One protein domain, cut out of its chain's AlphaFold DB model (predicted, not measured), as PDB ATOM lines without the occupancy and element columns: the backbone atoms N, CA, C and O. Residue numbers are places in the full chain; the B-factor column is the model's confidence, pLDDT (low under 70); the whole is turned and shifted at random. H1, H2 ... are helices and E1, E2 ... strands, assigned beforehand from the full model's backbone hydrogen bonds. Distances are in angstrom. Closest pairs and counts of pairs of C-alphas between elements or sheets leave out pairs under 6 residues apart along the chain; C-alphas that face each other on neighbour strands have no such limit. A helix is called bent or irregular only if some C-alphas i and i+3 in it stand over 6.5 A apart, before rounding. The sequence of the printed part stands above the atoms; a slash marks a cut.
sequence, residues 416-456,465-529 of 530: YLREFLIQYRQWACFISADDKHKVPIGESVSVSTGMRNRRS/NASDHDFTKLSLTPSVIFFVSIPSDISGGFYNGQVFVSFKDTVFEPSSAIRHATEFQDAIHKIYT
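Overview. This is residues 416 to 456 and 465 to 529 of the 530 residues of an uncharacterized protein of Rhizophagus irregularis (strain DAOM 181602 / DAOM 197198 / MUCL 43194) (UniProt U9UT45). The core is one long, strongly twisted ribbon of antiparallel strands, the hairpin of E5 and E6, with E1 and E2 one after the other along the free side of E5 and the helix H2 packed slantwise over E5 and E6. The short helix H1 lies toward one end of the ribbon, and a small parallel pair of strands, E3 and E4, makes a head toward the other end. The printed part has 106 residues, with two named helices and six named strands in the order H1, E1, E2, E3, E4, E5, E6, H2; its class is mixed, helices and strands. The whole is loose, with a radius of gyration of the C-alphas of 18.5 A, and elongated, spanning 55 by 28 by 19 A.

Along the chain. Begin with E5, residues 474 to 484, the longest strand: find C-alpha 474 at (3.322, 12.034, 22.342) and go 31.6 A to C-alpha 484 at (4.066, -19.170, 27.236). E6, residues 497 to 505, comes back over 26.2 A. E1 is residues 430 to 434, 13.6 A long, and E2 is residues 439 to 441. Look for H2 in residues 513 to 528, 22.3 A long, ending with C-alpha 528 at (6.705, -18.152, 40.221). H1 is residues 416 to 423, 10.5 A long; E3 is residues 446 to 448 and E4 residues 466 to 468.

Arrangement. In the branched sheet, E5 has three antiparallel neighbours: E1 and E2 on one side, E6 on the other side. The pairing is staggered: look at residues 474 to 476 of E5 for E2, 476 to 484 for E6 and 480 to 484 for E1. N 479 and O 502 of E5 and E6 are 2.8 A apart, N 432 and O 482 of E1 and E5 2.9 A, and N 439 and O 476 of E2 and E5 2.7 A, each within hydrogen-bond range. H2 is on this sheet at a height over the sheet of 9.5 A, over E5 and E6, and stands at 47 degrees to E5 on the local plane, slantwise to the strands. Its closest C-alphas to E6 are those of Ala 523 and Phe 500, 7.4 A apart. H1 is not on the sheet; the closest C-alphas of H1 and E1 are those of Leu 421 and Phe 430, 7.4 A apart. E3 and E4 are parallel at 53 degrees, with N 467 and O 446 2.8 A apart; both are apart from E6 and H2. In H1 and H2 every O i to N i+4 pair is within hydrogen-bond range.

Size, cuts and confidence. The two farthest C-alphas, those of Gln 423 and Asn 465, are 55.7 A apart. Residues 457 to 464 are not printed, and C-alphas 456 and 465 stand 10.0 A apart across the cut. The link from E5 to E6, residues 485 to 496, is long. The mean pLDDT of the printed part is 73.2; look for values under 70 in 35 residues, among them 440 to 456 and 465 to 474.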
ATOM      1  N   TYR A 416      13.609 -26.363  16.712       77.19
ATOM      2  CA  TYR A 416      14.659 -26.694  17.680       77.19
ATOM      3  C   TYR A 416      14.472 -25.970  19.014       77.19
ATOM      4  O   TYR A 416      14.633 -26.580  20.066       77.19
ATOM      5  N   LEU A 417      14.055 -24.700  18.983       79.75
ATOM      6  CA  LEU A 417      13.695 -23.958  20.189       79.75
ATOM      7  C   LEU A 417      12.569 -24.658  20.965       79.75
ATOM      8  O   LEU A 417      12.677 -24.831  22.174       79.75
ATOM      9  N   ARG A 418      11.501 -25.090  20.285       82.00
ATOM     10  CA  ARG A 418      10.377 -25.792  20.930       82.00
ATOM     11  C   ARG A 418      10.788 -27.143  21.507       82.00
ATOM     12  O   ARG A 418      10.392 -27.455  22.625       82.00
ATOM     13  N   GLU A 419      11.587 -27.920  20.781       81.56
ATOM     14  CA  GLU A 419      12.126 -29.203  21.261       81.56
ATOM     15  C   GLU A 419      12.988 -29.013  22.513       81.56
ATOM     16  O   GLU A 419      12.792 -29.708  23.510       81.56
ATOM     17  N   PHE A 420      13.871 -28.010  22.499       85.25
ATOM     18  CA  PHE A 420      14.673 -27.627  23.656       85.25
ATOM     19  C   PHE A 420      13.790 -27.246  24.854       85.25
ATOM     20  O   PHE A 420      13.969 -27.770  25.950       85.25
ATOM     21  N   LEU A 421      12.798 -26.377  24.648       85.12
ATOM     22  CA  LEU A 421      11.891 -25.935  25.709       85.12
ATOM     23  C   LEU A 421      11.104 -27.096  26.326       85.12
ATOM     24  O   LEU A 421      10.934 -27.124  27.540       85.12
ATOM     25  N   ILE A 422      10.665 -28.073  25.527       85.31
ATOM     26  CA  ILE A 422       9.978 -29.272  26.033       85.31
ATOM     27  C   ILE A 422      10.930 -30.120  26.881       85.31
ATOM     28  O   ILE A 422      10.570 -30.532  27.986       85.31
ATOM     29  N   GLN A 423      12.150 -30.357  26.389       86.06
ATOM     30  CA  GLN A 423      13.150 -31.166  27.087       86.06
ATOM     31  C   GLN A 423      13.552 -30.547  28.433       86.06
ATOM     32  O   GLN A 423      13.679 -31.258  29.429       86.06
ATOM     33  N   TYR A 424      13.709 -29.224  28.479       87.38
ATOM     34  CA  TYR A 424      14.159 -28.488  29.661       87.38
ATOM     35  C   TYR A 424      13.031 -27.726  30.362       87.38
ATOM     36  O   TYR A 424      13.300 -26.801  31.121       87.38
ATOM     37  N   ARG A 425      11.769 -28.133  30.174       84.44
ATOM     38  CA  ARG A 425      10.575 -27.426  30.686       84.44
ATOM     39  C   ARG A 425      10.578 -27.128  32.191       84.44
ATOM     40  O   ARG A 425       9.860 -26.248  32.638       84.44
ATOM     41  N   GLN A 426      11.335 -27.897  32.976       82.06
ATOM     42  CA  GLN A 426      11.474 -27.700  34.424       82.06
ATOM     43  C   GLN A 426      12.417 -26.542  34.783       82.06
ATOM     44  O   GLN A 426      12.314 -25.992  35.872       82.06
ATOM     45  N   TRP A 427      13.331 -26.192  33.879       84.31
ATOM     46  CA  TRP A 427      14.426 -25.242  34.099       84.31
ATOM     47  C   TRP A 427      14.349 -24.022  33.178       84.31
ATOM     48  O   TRP A 427      15.118 -23.079  33.338       84.31
ATOM     49  N   ALA A 428      13.450 -24.047  32.194       85.44
ATOM     50  CA  ALA A 428      13.302 -23.010  31.189       85.44
ATOM     51  C   ALA A 428      11.893 -22.412  31.224       85.44
ATOM     52  O   ALA A 428      10.903 -23.126  31.369       85.44
ATOM     53  N   CYS A 429      11.816 -21.101  31.012       86.75
ATOM     54  CA  CYS A 429      10.580 -20.408  30.670       86.75
ATOM     55  C   CYS A 429      10.650 -19.906  29.227       86.75
ATOM     56  O   CYS A 429      11.738 -19.689  28.687       86.75
ATOM     57  N   PHE A 430       9.489 -19.720  28.596       88.88
ATOM     58  CA  PHE A 430       9.416 -19.169  27.250       88.88
ATOM     59  C   PHE A 430       8.613 -17.872  27.251       88.88
ATOM     60  O   PHE A 430       7.431 -17.858  27.582       88.88
ATOM     61  N   ILE A 431       9.280 -16.780  26.880       88.25
ATOM     62  CA  ILE A 431       8.710 -15.437  26.849       88.25
ATOM     63  C   ILE A 431       8.767 -14.929  25.411       88.25
ATOM     64  O   ILE A 431       9.833 -14.889  24.797       88.25
ATOM     65  N   SER A 432       7.617 -14.529  24.878       85.69
ATOM     66  CA  SER A 432       7.507 -13.792  23.620       85.69
ATOM     67  C   SER A 432       7.162 -12.345  23.938       85.69
ATOM     68  O   SER A 432       6.159 -12.089  24.594       85.69
ATOM     69  N   ALA A 433       7.980 -11.396  23.495       82.69
ATOM     70  CA  ALA A 433       7.773  -9.981  23.781       82.69
ATOM     71  C   ALA A 433       7.625  -9.171  22.492       82.69
ATOM     72  O   ALA A 433       8.360  -9.399  21.530       82.69
ATOM     73  N   ASP A 434       6.703  -8.212  22.497       81.50
ATOM     74  CA  ASP A 434       6.559  -7.208  21.446       81.50
ATOM     75  C   ASP A 434       6.437  -5.810  22.063       81.50
ATOM     76  O   ASP A 434       5.618  -5.567  22.946       81.50
ATOM     77  N   ASP A 435       7.277  -4.886  21.600       70.94
ATOM     78  CA  ASP A 435       7.361  -3.501  22.076       70.94
ATOM     79  C   ASP A 435       7.227  -2.493  20.929       70.94
ATOM     80  O   ASP A 435       7.650  -1.341  21.010       70.94
ATOM     81  N   LYS A 436       6.713  -2.951  19.788       66.25
ATOM     82  CA  LYS A 436       6.939  -2.266  18.525       66.25
ATOM     83  C   LYS A 436       5.774  -1.393  18.079       66.25
ATOM     84  O   LYS A 436       5.942  -0.630  17.120       66.25
ATOM     85  N   HIS A 437       4.611  -1.475  18.710       69.50
ATOM     86  CA  HIS A 437       3.470  -0.634  18.354       69.50
ATOM     87  C   HIS A 437       3.580   0.766  18.990       69.50
ATOM     88  O   HIS A 437       4.160   0.931  20.060       69.50
ATOM     89  N   LYS A 438       3.041   1.790  18.322       70.31
ATOM     90  CA  LYS A 438       2.976   3.165  18.837       70.31
ATOM     91  C   LYS A 438       1.557   3.694  18.683       70.31
ATOM     92  O   LYS A 438       1.053   3.779  17.567       70.31
ATOM     93  N   VAL A 439       0.949   4.070  19.800       70.44
ATOM     94  CA  VAL A 439      -0.372   4.688  19.889       70.44
ATOM     95  C   VAL A 439      -0.169   6.194  20.068       70.44
ATOM     96  O   VAL A 439       0.329   6.603  21.115       70.44
ATOM     97  N   PRO A 440      -0.482   7.035  19.070       67.25
ATOM     98  CA  PRO A 440      -0.358   8.486  19.208       67.25
ATOM     99  C   PRO A 440      -1.385   9.035  20.212       67.25
ATOM    100  O   PRO A 440      -2.520   8.561  20.253       67.25
ATOM    101  N   ILE A 441      -0.995  10.037  21.005       66.44
ATOM    102  CA  ILE A 441      -1.828  10.692  22.026       66.44
ATOM    103  C   ILE A 441      -1.668  12.207  21.932       66.44
ATOM    104  O   ILE A 441      -0.563  12.702  21.737       66.44
ATOM    105  N   GLY A 442      -2.765  12.943  22.125       57.72
ATOM    106  CA  GLY A 442      -2.732  14.390  22.367       57.72
ATOM    107  C   GLY A 442      -3.205  15.280  21.216       57.72
ATOM    108  O   GLY A 442      -3.373  16.473  21.437       57.72
ATOM    109  N   GLU A 443      -3.493  14.737  20.032       59.34
ATOM    110  CA  GLU A 443      -3.978  15.527  18.891       59.34
ATOM    111  C   GLU A 443      -5.370  15.070  18.430       59.34
ATOM    112  O   GLU A 443      -5.667  13.877  18.369       59.34
ATOM    113  N   SER A 444      -6.237  16.034  18.104       53.38
ATOM    114  CA  SER A 444      -7.618  15.821  17.636       53.38
ATOM    115  C   SER A 444      -7.723  15.496  16.140       53.38
ATOM    116  O   SER A 444      -8.823  15.257  15.633       53.38
ATOM    117  N   VAL A 445      -6.592  15.503  15.430       56.34
ATOM    118  CA  VAL A 445      -6.489  15.395  13.973       56.34
ATOM    119  C   VAL A 445      -5.567  14.223  13.630       56.34
ATOM    120  O   VAL A 445      -4.557  14.001  14.292       56.34
ATOM    121  N   SER A 446      -5.917  13.433  12.612       54.19
ATOM    122  CA  SER A 446      -5.080  12.304  12.175       54.19
ATOM    123  C   SER A 446      -3.728  12.777  11.615       54.19
ATOM    124  O   SER A 446      -3.620  13.925  11.231       54.19
ATOM    125  N   VAL A 447      -2.669  11.960  11.564       54.25
ATOM    126  CA  VAL A 447      -1.335  12.417  11.096       54.25
ATOM    127  C   VAL A 447      -0.951  11.718   9.794       54.25
ATOM    128  O   VAL A 447      -0.968  10.486   9.732       54.25
ATOM    129  N   SER A 448      -0.557  12.487   8.773       52.56
ATOM    130  CA  SER A 448      -0.065  11.959   7.494       52.56
ATOM    131  C   SER A 448       1.427  11.654   7.605       52.56
ATOM    132  O   SER A 448       2.245  12.550   7.761       52.56
ATOM    133  N   THR A 449       1.813  10.379   7.541       52.09
ATOM    134  CA  THR A 449       3.224   9.973   7.682       52.09
ATOM    135  C   THR A 449       4.033  10.058   6.389       52.09
ATOM    136  O   THR A 449       5.198   9.677   6.410       52.09
ATOM    137  N   GLY A 450       3.432  10.464   5.261       46.41
ATOM    138  CA  GLY A 450       4.082  10.615   3.944       46.41
ATOM    139  C   GLY A 450       4.668   9.337   3.313       46.41
ATOM    140  O   GLY A 450       4.800   9.251   2.098       46.41
ATOM    141  N   MET A 451       4.978   8.311   4.108       40.97
ATOM    142  CA  MET A 451       5.651   7.084   3.684       40.97
ATOM    143  C   MET A 451       4.709   5.879   3.565       40.97
ATOM    144  O   MET A 451       5.117   4.847   3.031       40.97
ATOM    145  N   ARG A 452       3.464   5.966   4.064       43.59
ATOM    146  CA  ARG A 452       2.492   4.854   4.076       43.59
ATOM    147  C   ARG A 452       1.051   5.375   4.035       43.59
ATOM    148  O   ARG A 452       0.639   6.104   4.932       43.59
ATOM    149  N   ASN A 453       0.282   4.974   3.021       38.47
ATOM    150  CA  ASN A 453      -1.153   5.263   2.911       38.47
ATOM    151  C   ASN A 453      -1.938   4.454   3.957       38.47
ATOM    152  O   ASN A 453      -2.365   3.331   3.692       38.47
ATOM    153  N   ARG A 454      -2.133   5.018   5.151       44.41
ATOM    154  CA  ARG A 454      -3.067   4.497   6.157       44.41
ATOM    155  C   ARG A 454      -4.387   5.260   6.097       44.41
ATOM    156  O   ARG A 454      -4.383   6.483   6.026       44.41
ATOM    157  N   ARG A 455      -5.516   4.545   6.172       41.31
ATOM    158  CA  ARG A 455      -6.820   5.150   6.488       41.31
ATOM    159  C   ARG A 455      -6.866   5.407   7.997       41.31
ATOM    160  O   ARG A 455      -6.655   4.474   8.769       41.31
ATOM    161  N   SER A 456      -7.095   6.651   8.404       45.59
ATOM    162  CA  SER A 456      -7.259   7.055   9.802       45.59
ATOM    163  C   SER A 456      -8.737   7.062  10.198       45.59
ATOM    164  O   SER A 456      -9.609   7.379   9.390       45.59
ATOM    165  N   ASN A 465      -8.941  16.318   8.222       53.44
ATOM    166  CA  ASN A 465      -7.631  16.954   8.172       53.44
ATOM    167  C   ASN A 465      -6.533  16.001   8.662       53.44
ATOM    168  O   ASN A 465      -6.791  15.043   9.406       53.44
ATOM    169  N   ALA A 466      -5.296  16.271   8.233       56.06
ATOM    170  CA  ALA A 466      -4.119  15.557   8.695       56.06
ATOM    171  C   ALA A 466      -3.005  16.514   9.152       56.06
ATOM    172  O   ALA A 466      -2.679  17.453   8.430       56.06
ATOM    173  N   SER A 467      -2.429  16.271  10.329       55.78
ATOM    174  CA  SER A 467      -1.236  16.959  10.839       55.78
ATOM    175  C   SER A 467       0.036  16.367  10.210       55.78
ATOM    176  O   SER A 467       0.017  15.236   9.705       55.78
ATOM    177  N   ASP A 468       1.125  17.136  10.195       56.84
ATOM    178  CA  ASP A 468       2.425  16.722   9.649       56.84
ATOM    179  C   ASP A 468       3.185  15.831  10.654       56.84
ATOM    180  O   ASP A 468       3.075  15.992  11.868       56.84
ATOM    181  N   HIS A 469       3.953  14.863  10.152       59.06
ATOM    182  CA  HIS A 469       4.733  13.915  10.950       59.06
ATOM    183  C   HIS A 469       5.888  14.541  11.745       59.06
ATOM    184  O   HIS A 469       6.365  13.898  12.684       59.06
ATOM    185  N   ASP A 470       6.292  15.762  11.388       53.31
ATOM    186  CA  ASP A 470       7.340  16.534  12.061       53.31
ATOM    187  C   ASP A 470       6.850  17.237  13.343       53.31
ATOM    188  O   ASP A 470       7.669  17.642  14.171       53.31
ATOM    189  N   PHE A 471       5.533  17.337  13.572       57.00
ATOM    190  CA  PHE A 471       5.001  17.787  14.861       57.00
ATOM    191  C   PHE A 471       5.053  16.631  15.873       57.00
ATOM    192  O   PHE A 471       4.609  15.509  15.620       57.00
ATOM    193  N   THR A 472       5.700  16.883  17.015       54.31
ATOM    194  CA  THR A 472       6.098  15.855  17.985       54.31
ATOM    195  C   THR A 472       4.901  15.130  18.592       54.31
ATOM    196  O   THR A 472       4.233  15.641  19.489       54.31
ATOM    197  N   LYS A 473       4.698  13.886  18.153       58.94
ATOM    198  CA  LYS A 473       3.741  12.938  18.728       58.94
ATOM    199  C   LYS A 473       4.174  12.533  20.136       58.94
ATOM    200  O   LYS A 473       5.161  11.809  20.289       58.94
ATOM    201  N   LEU A 474       3.386  12.878  21.149       66.25
ATOM    202  CA  LEU A 474       3.322  12.034  22.342       66.25
ATOM    203  C   LEU A 474       2.753  10.684  21.886       66.25
ATOM    204  O   LEU A 474       1.761  10.626  21.159       66.25
ATOM    205  N   SER A 475       3.420   9.581  22.220       71.00
ATOM    206  CA  SER A 475       2.929   8.253  21.850       71.00
ATOM    207  C   SER A 475       3.162   7.253  22.965       71.00
ATOM    208  O   SER A 475       4.258   7.188  23.527       71.00
ATOM    209  N   LEU A 476       2.127   6.467  23.257       75.12
ATOM    210  CA  LEU A 476       2.242   5.307  24.120       75.12
ATOM    211  C   LEU A 476       2.662   4.095  23.303       75.12
ATOM    212  O   LEU A 476       2.039   3.751  22.301       75.12
ATOM    213  N   THR A 477       3.685   3.402  23.764       77.69
ATOM    214  CA  THR A 477       4.059   2.093  23.253       77.69
ATOM    215  C   THR A 477       3.480   1.029  24.177       77.69
ATOM    216  O   THR A 477       3.931   0.916  25.318       77.69
ATOM    217  N   PRO A 478       2.477   0.248  23.737       78.62
ATOM    218  CA  PRO A 478       2.092  -0.945  24.465       78.62
ATOM    219  C   PRO A 478       3.224  -1.965  24.333       78.62
ATOM    220  O   PRO A 478       3.625  -2.338  23.232       78.62
ATOM    221  N   SER A 479       3.751  -2.391  25.471       82.12
ATOM    222  CA  SER A 479       4.703  -3.482  25.580       82.12
ATOM    223  C   SER A 479       3.967  -4.706  26.078       82.12
ATOM    224  O   SER A 479       3.433  -4.715  27.191       82.12
ATOM    225  N   VAL A 480       3.936  -5.726  25.232       84.12
ATOM    226  CA  VAL A 480       3.234  -6.980  25.468       84.12
ATOM    227  C   VAL A 480       4.267  -8.056  25.749       84.12
ATOM    228  O   VAL A 480       5.164  -8.297  24.946       84.12
ATOM    229  N   ILE A 481       4.138  -8.704  26.899       87.62
ATOM    230  CA  ILE A 481       4.969  -9.827  27.319       87.62
ATOM    231  C   ILE A 481       4.045 -11.027  27.434       87.62
ATOM    232  O   ILE A 481       3.193 -11.091  28.315       87.62
ATOM    233  N   PHE A 482       4.202 -11.974  26.525       87.19
ATOM    234  CA  PHE A 482       3.471 -13.224  26.528       87.19
ATOM    235  C   PHE A 482       4.331 -14.326  27.138       87.19
ATOM    236  O   PHE A 482       5.325 -14.768  26.559       87.19
ATOM    237  N   PHE A 483       3.938 -14.752  28.328       88.06
ATOM    238  CA  PHE A 483       4.552 -15.844  29.052       88.06
ATOM    239  C   PHE A 483       3.893 -17.159  28.649       88.06
ATOM    240  O   PHE A 483       2.743 -17.420  28.999       88.06
ATOM    241  N   VAL A 484       4.612 -17.982  27.893       86.56
ATOM    242  CA  VAL A 484       4.066 -19.170  27.236       86.56
ATOM    243  C   VAL A 484       4.072 -20.370  28.179       86.56
ATOM    244  O   VAL A 484       5.110 -20.761  28.715       86.56
ATOM    245  N   SER A 485       2.920 -21.021  28.309       86.75
ATOM    246  CA  SER A 485       2.781 -22.335  28.933       86.75
ATOM    247  C   SER A 485       3.397 -23.397  28.024       86.75
ATOM    248  O   SER A 485       2.823 -23.756  26.996       86.75
ATOM    249  N   ILE A 486       4.577 -23.900  28.394       87.25
ATOM    250  CA  ILE A 486       5.301 -24.904  27.606       87.25
ATOM    251  C   ILE A 486       4.529 -26.240  27.647       87.25
ATOM    252  O   ILE A 486       4.334 -26.795  28.733       87.25
ATOM    253  N   PRO A 487       4.088 -26.783  26.496       83.94
ATOM    254  CA  PRO A 487       3.365 -28.050  26.451       83.94
ATOM    255  C   PRO A 487       4.270 -29.257  26.747       83.94
ATOM    256  O   PRO A 487       5.496 -29.171  26.733       83.94
ATOM    257  N   SER A 488       3.659 -30.420  26.992       82.69
ATOM    258  CA  SER A 488       4.368 -31.697  27.178       82.69
ATOM    259  C   SER A 488       5.036 -32.229  25.912       82.69
ATOM    260  O   SER A 488       5.952 -33.041  26.003       82.69
ATOM    261  N   ASP A 489       4.559 -31.806  24.746       80.88
ATOM    262  CA  ASP A 489       4.951 -32.337  23.449       80.88
ATOM    263  C   ASP A 489       4.871 -31.255  22.361       80.88
ATOM    264  O   ASP A 489       4.240 -30.208  22.527       80.88
ATOM    265  N   ILE A 490       5.511 -31.517  21.220       70.62
ATOM    266  CA  ILE A 490       5.678 -30.531  20.147       70.62
ATOM    267  C   ILE A 490       4.398 -30.248  19.353       70.62
ATOM    268  O   ILE A 490       4.318 -29.223  18.667       70.62
ATOM    269  N   SER A 491       3.401 -31.134  19.447       64.12
ATOM    270  CA  SER A 491       2.072 -30.932  18.863       64.12
ATOM    271  C   SER A 491       1.178 -30.066  19.761       64.12
ATOM    272  O   SER A 491       0.127 -29.582  19.329       64.12
ATOM    273  N   GLY A 492       1.601 -29.821  21.004       67.00
ATOM    274  CA  GLY A 492       0.971 -28.884  21.919       67.00
ATOM    275  C   GLY A 492       1.049 -27.429  21.445       67.00
ATOM    276  O   GLY A 492       1.897 -27.029  20.645       67.00
ATOM    277  N   GLY A 493       0.124 -26.609  21.945       71.06
ATOM    278  CA  GLY A 493       0.066 -25.190  21.609       71.06
ATOM    279  C   GLY A 493       1.101 -24.381  22.388       71.06
ATOM    280  O   GLY A 493       1.009 -24.290  23.604       71.06
ATOM    281  N   PHE A 494       2.021 -23.716  21.683       73.56
ATOM    282  CA  PHE A 494       2.941 -22.703  22.239       73.56
ATOM    283  C   PHE A 494       2.327 -21.290  22.238       73.56
ATOM    284  O   PHE A 494       3.026 -20.284  22.213       73.56
ATOM    285  N   TYR A 495       1.000 -21.233  22.213       75.62
ATOM    286  CA  TYR A 495       0.194 -20.017  22.110       75.62
ATOM    287  C   TYR A 495      -0.830 -19.925  23.243       75.62
ATOM    288  O   TYR A 495      -1.800 -19.184  23.162       75.62
ATOM    289  N   ASN A 496      -0.600 -20.693  24.306       75.12
ATOM    290  CA  ASN A 496      -1.341 -20.625  25.554       75.12
ATOM    291  C   ASN A 496      -0.408 -20.100  26.650       75.12
ATOM    292  O   ASN A 496       0.785 -20.403  26.618       75.12
ATOM    293  N   GLY A 497      -0.918 -19.323  27.601       83.94
ATOM    294  CA  GLY A 497      -0.084 -18.680  28.610       83.94
ATOM    295  C   GLY A 497      -0.710 -17.434  29.223       83.94
ATOM    296  O   GLY A 497      -1.900 -17.177  29.057       83.94
ATOM    297  N   GLN A 498       0.106 -16.652  29.922       86.25
ATOM    298  CA  GLN A 498      -0.303 -15.391  30.539       86.25
ATOM    299  C   GLN A 498       0.270 -14.206  29.768       86.25
ATOM    300  O   GLN A 498       1.434 -14.214  29.377       86.25
ATOM    301  N   VAL A 499      -0.543 -13.174  29.555       86.00
ATOM    302  CA  VAL A 499      -0.129 -11.954  28.856       86.00
ATOM    303  C   VAL A 499      -0.048 -10.807  29.855       86.00
ATOM    304  O   VAL A 499      -1.014 -10.517  30.555       86.00
ATOM    305  N   PHE A 500       1.090 -10.121  29.880       85.25
ATOM    306  CA  PHE A 500       1.295  -8.885  30.621       85.25
ATOM    307  C   PHE A 500       1.375  -7.738  29.625       85.25
ATOM    308  O   PHE A 500       2.193  -7.757  28.706       85.25
ATOM    309  N   VAL A 501       0.524  -6.737  29.810       83.56
ATOM    310  CA  VAL A 501       0.509  -5.533  28.980       83.56
ATOM    311  C   VAL A 501       0.885  -4.350  29.854       83.56
ATOM    312  O   VAL A 501       0.319  -4.154  30.928       83.56
ATOM    313  N   SER A 502       1.840  -3.558  29.386       81.25
ATOM    314  CA  SER A 502       2.207  -2.276  29.987       81.25
ATOM    315  C   SER A 502       2.190  -1.191  28.919       81.25
ATOM    316  O   SER A 502       2.471  -1.462  27.754       81.25
ATOM    317  N   PHE A 503       1.844   0.035  29.298       80.75
ATOM    318  CA  PHE A 503       1.927   1.192  28.412       80.75
ATOM    319  C   PHE A 503       3.154   2.008  28.781       80.75
ATOM    320  O   PHE A 503       3.397   2.245  29.961       80.75
ATOM    321  N   LYS A 504       3.911   2.419  27.768       76.06
ATOM    322  CA  LYS A 504       5.170   3.143  27.926       76.06
ATOM    323  C   LYS A 504       5.062   4.493  27.259       76.06
ATOM    324  O   LYS A 504       4.649   4.549  26.103       76.06
ATOM    325  N   ASP A 505       5.465   5.559  27.929       74.94
ATOM    326  CA  ASP A 505       5.622   6.842  27.247       74.94
ATOM    327  C   ASP A 505       6.909   6.817  26.418       74.94
ATOM    328  O   ASP A 505       8.008   6.696  26.949       74.94
ATOM    329  N   THR A 506       6.802   6.929  25.097       68.50
ATOM    330  CA  THR A 506       7.981   6.821  24.223       68.50
ATOM    331  C   THR A 506       9.024   7.918  24.497       68.50
ATOM    332  O   THR A 506      10.199   7.731  24.180       68.50
ATOM    333  N   VAL A 507       8.614   9.060  25.062       67.94
ATOM    334  CA  VAL A 507       9.477  10.217  25.337       67.94
ATOM    335  C   VAL A 507      10.266  10.026  26.631       67.94
ATOM    336  O   VAL A 507      11.474  10.248  26.647       67.94
ATOM    337  N   PHE A 508       9.607   9.600  27.709       71.38
ATOM    338  CA  PHE A 508      10.241   9.457  29.030       71.38
ATOM    339  C   PHE A 508      10.808   8.060  29.285       71.38
ATOM    340  O   PHE A 508      11.645   7.862  30.163       71.38
ATOM    341  N   GLU A 509      10.350   7.087  28.510       69.19
ATOM    342  CA  GLU A 509      10.477   5.674  28.804       69.19
ATOM    343  C   GLU A 509      10.945   4.909  27.543       69.19
ATOM    344  O   GLU A 509      10.225   4.054  27.015       69.19
ATOM    345  N   PRO A 510      12.169   5.174  27.042       69.00
ATOM    346  CA  PRO A 510      12.681   4.526  25.838       69.00
ATOM    347  C   PRO A 510      12.895   3.015  26.034       69.00
ATOM    348  O   PRO A 510      13.230   2.544  27.128       69.00
ATOM    349  N   SER A 511      12.738   2.242  24.954       71.00
ATOM    350  CA  SER A 511      13.060   0.809  24.937       71.00
ATOM    351  C   SER A 511      14.567   0.592  25.099       71.00
ATOM    352  O   SER A 511      15.364   1.107  24.313       71.00
ATOM    353  N   SER A 512      14.968  -0.203  26.094       77.00
ATOM    354  CA  SER A 512      16.361  -0.598  26.324       77.00
ATOM    355  C   SER A 512      16.450  -2.054  26.781       77.00
ATOM    356  O   SER A 512      15.518  -2.586  27.387       77.00
ATOM    357  N   ALA A 513      17.585  -2.706  26.507       76.62
ATOM    358  CA  ALA A 513      17.803  -4.104  26.880       76.62
ATOM    359  C   ALA A 513      17.705  -4.330  28.400       76.62
ATOM    360  O   ALA A 513      17.082  -5.295  28.834       76.62
ATOM    361  N   ILE A 514      18.262  -3.410  29.199       77.44
ATOM    362  CA  ILE A 514      18.216  -3.467  30.669       77.44
ATOM    363  C   ILE A 514      16.770  -3.427  31.150       77.44
ATOM    364  O   ILE A 514      16.376  -4.255  31.960       77.44
ATOM    365  N   ARG A 515      15.961  -2.517  30.602       76.88
ATOM    366  CA  ARG A 515      14.554  -2.402  30.976       76.88
ATOM    367  C   ARG A 515      13.756  -3.654  30.623       76.88
ATOM    368  O   ARG A 515      12.979  -4.116  31.449       76.88
ATOM    369  N   HIS A 516      13.951  -4.216  29.429       80.06
ATOM    370  CA  HIS A 516      13.291  -5.473  29.065       80.06
ATOM    371  C   HIS A 516      13.667  -6.603  30.025       80.06
ATOM    372  O   HIS A 516      12.798  -7.374  30.413       80.06
ATOM    373  N   ALA A 517      14.927  -6.669  30.467       83.38
ATOM    374  CA  ALA A 517      15.342  -7.634  31.479       83.38
ATOM    375  C   ALA A 517      14.614  -7.418  32.818       83.38
ATOM    376  O   ALA A 517      14.149  -8.395  33.402       83.38
ATOM    377  N   THR A 518      14.448  -6.169  33.272       83.75
ATOM    378  CA  THR A 518      13.677  -5.855  34.489       83.75
ATOM    379  C   THR A 518      12.205  -6.246  34.344       83.75
ATOM    380  O   THR A 518      11.646  -6.893  35.219       83.75
ATOM    381  N   GLU A 519      11.583  -5.929  33.207       83.50
ATOM    382  CA  GLU A 519      10.182  -6.272  32.931       83.50
ATOM    383  C   GLU A 519       9.963  -7.790  32.868       83.50
ATOM    384  O   GLU A 519       8.953  -8.301  33.357       83.50
ATOM    385  N   PHE A 520      10.917  -8.532  32.297       87.25
ATOM    386  CA  PHE A 520      10.889  -9.992  32.313       87.25
ATOM    387  C   PHE A 520      11.078 -10.539  33.722       87.25
ATOM    388  O   PHE A 520      10.363 -11.463  34.098       87.25
ATOM    389  N   GLN A 521      11.984  -9.967  34.517       86.38
ATOM    390  CA  GLN A 521      12.184 -10.361  35.908       86.38
ATOM    391  C   GLN A 521      10.912 -10.154  36.740       86.38
ATOM    392  O   GLN A 521      10.510 -11.067  37.459       86.38
ATOM    393  N   ASP A 522      10.238  -9.013  36.589       84.94
ATOM    394  CA  ASP A 522       8.973  -8.723  37.268       84.94
ATOM    395  C   ASP A 522       7.862  -9.696  36.848       84.94
ATOM    396  O   ASP A 522       7.104 -10.185  37.688       84.94
ATOM    397  N   ALA A 523       7.766 -10.006  35.549       83.56
ATOM    398  CA  ALA A 523       6.808 -10.984  35.037       83.56
ATOM    399  C   ALA A 523       7.097 -12.398  35.574       83.56
ATOM    400  O   ALA A 523       6.179 -13.090  36.007       83.56
ATOM    401  N   ILE A 524       8.370 -12.810  35.608       86.44
ATOM    402  CA  ILE A 524       8.808 -14.092  36.179       86.44
ATOM    403  C   ILE A 524       8.460 -14.152  37.670       86.44
ATOM    404  O   ILE A 524       7.915 -15.157  38.128       86.44
ATOM    405  N   HIS A 525       8.732 -13.082  38.419       85.56
ATOM    406  CA  HIS A 525       8.472 -13.034  39.855       85.56
ATOM    407  C   HIS A 525       6.978 -13.177  40.156       85.56
ATOM    408  O   HIS A 525       6.613 -13.998  40.985       85.56
ATOM    409  N   LYS A 526       6.110 -12.487  39.406       84.44
ATOM    410  CA  LYS A 526       4.646 -12.602  39.543       84.44
ATOM    411  C   LYS A 526       4.097 -14.001  39.251       84.44
ATOM    412  O   LYS A 526       3.034 -14.345  39.755       84.44
ATOM    413  N   ILE A 527       4.769 -14.784  38.407       81.69
ATOM    414  CA  ILE A 527       4.308 -16.127  38.025       81.69
ATOM    415  C   ILE A 527       4.800 -17.189  39.003       81.69
ATOM    416  O   ILE A 527       4.050 -18.102  39.343       81.69
ATOM    417  N   TYR A 528       6.061 -17.100  39.429       80.62
ATOM    418  CA  TYR A 528       6.705 -18.152  40.221       80.62
ATOM    419  C   TYR A 528       6.872 -17.811  41.696       80.62
ATOM    420  O   TYR A 528       7.346 -18.650  42.460       80.62
ATOM    421  N   THR A 529       6.517 -16.602  42.119       71.06
ATOM    422  CA  THR A 529       6.546 -16.210  43.525       71.06
ATOM    423  C   THR A 529       5.180 -15.629  43.905       71.06
ATOM    424  O   THR A 529       4.798 -14.603  43.346       71.06
TER     425      THR A 529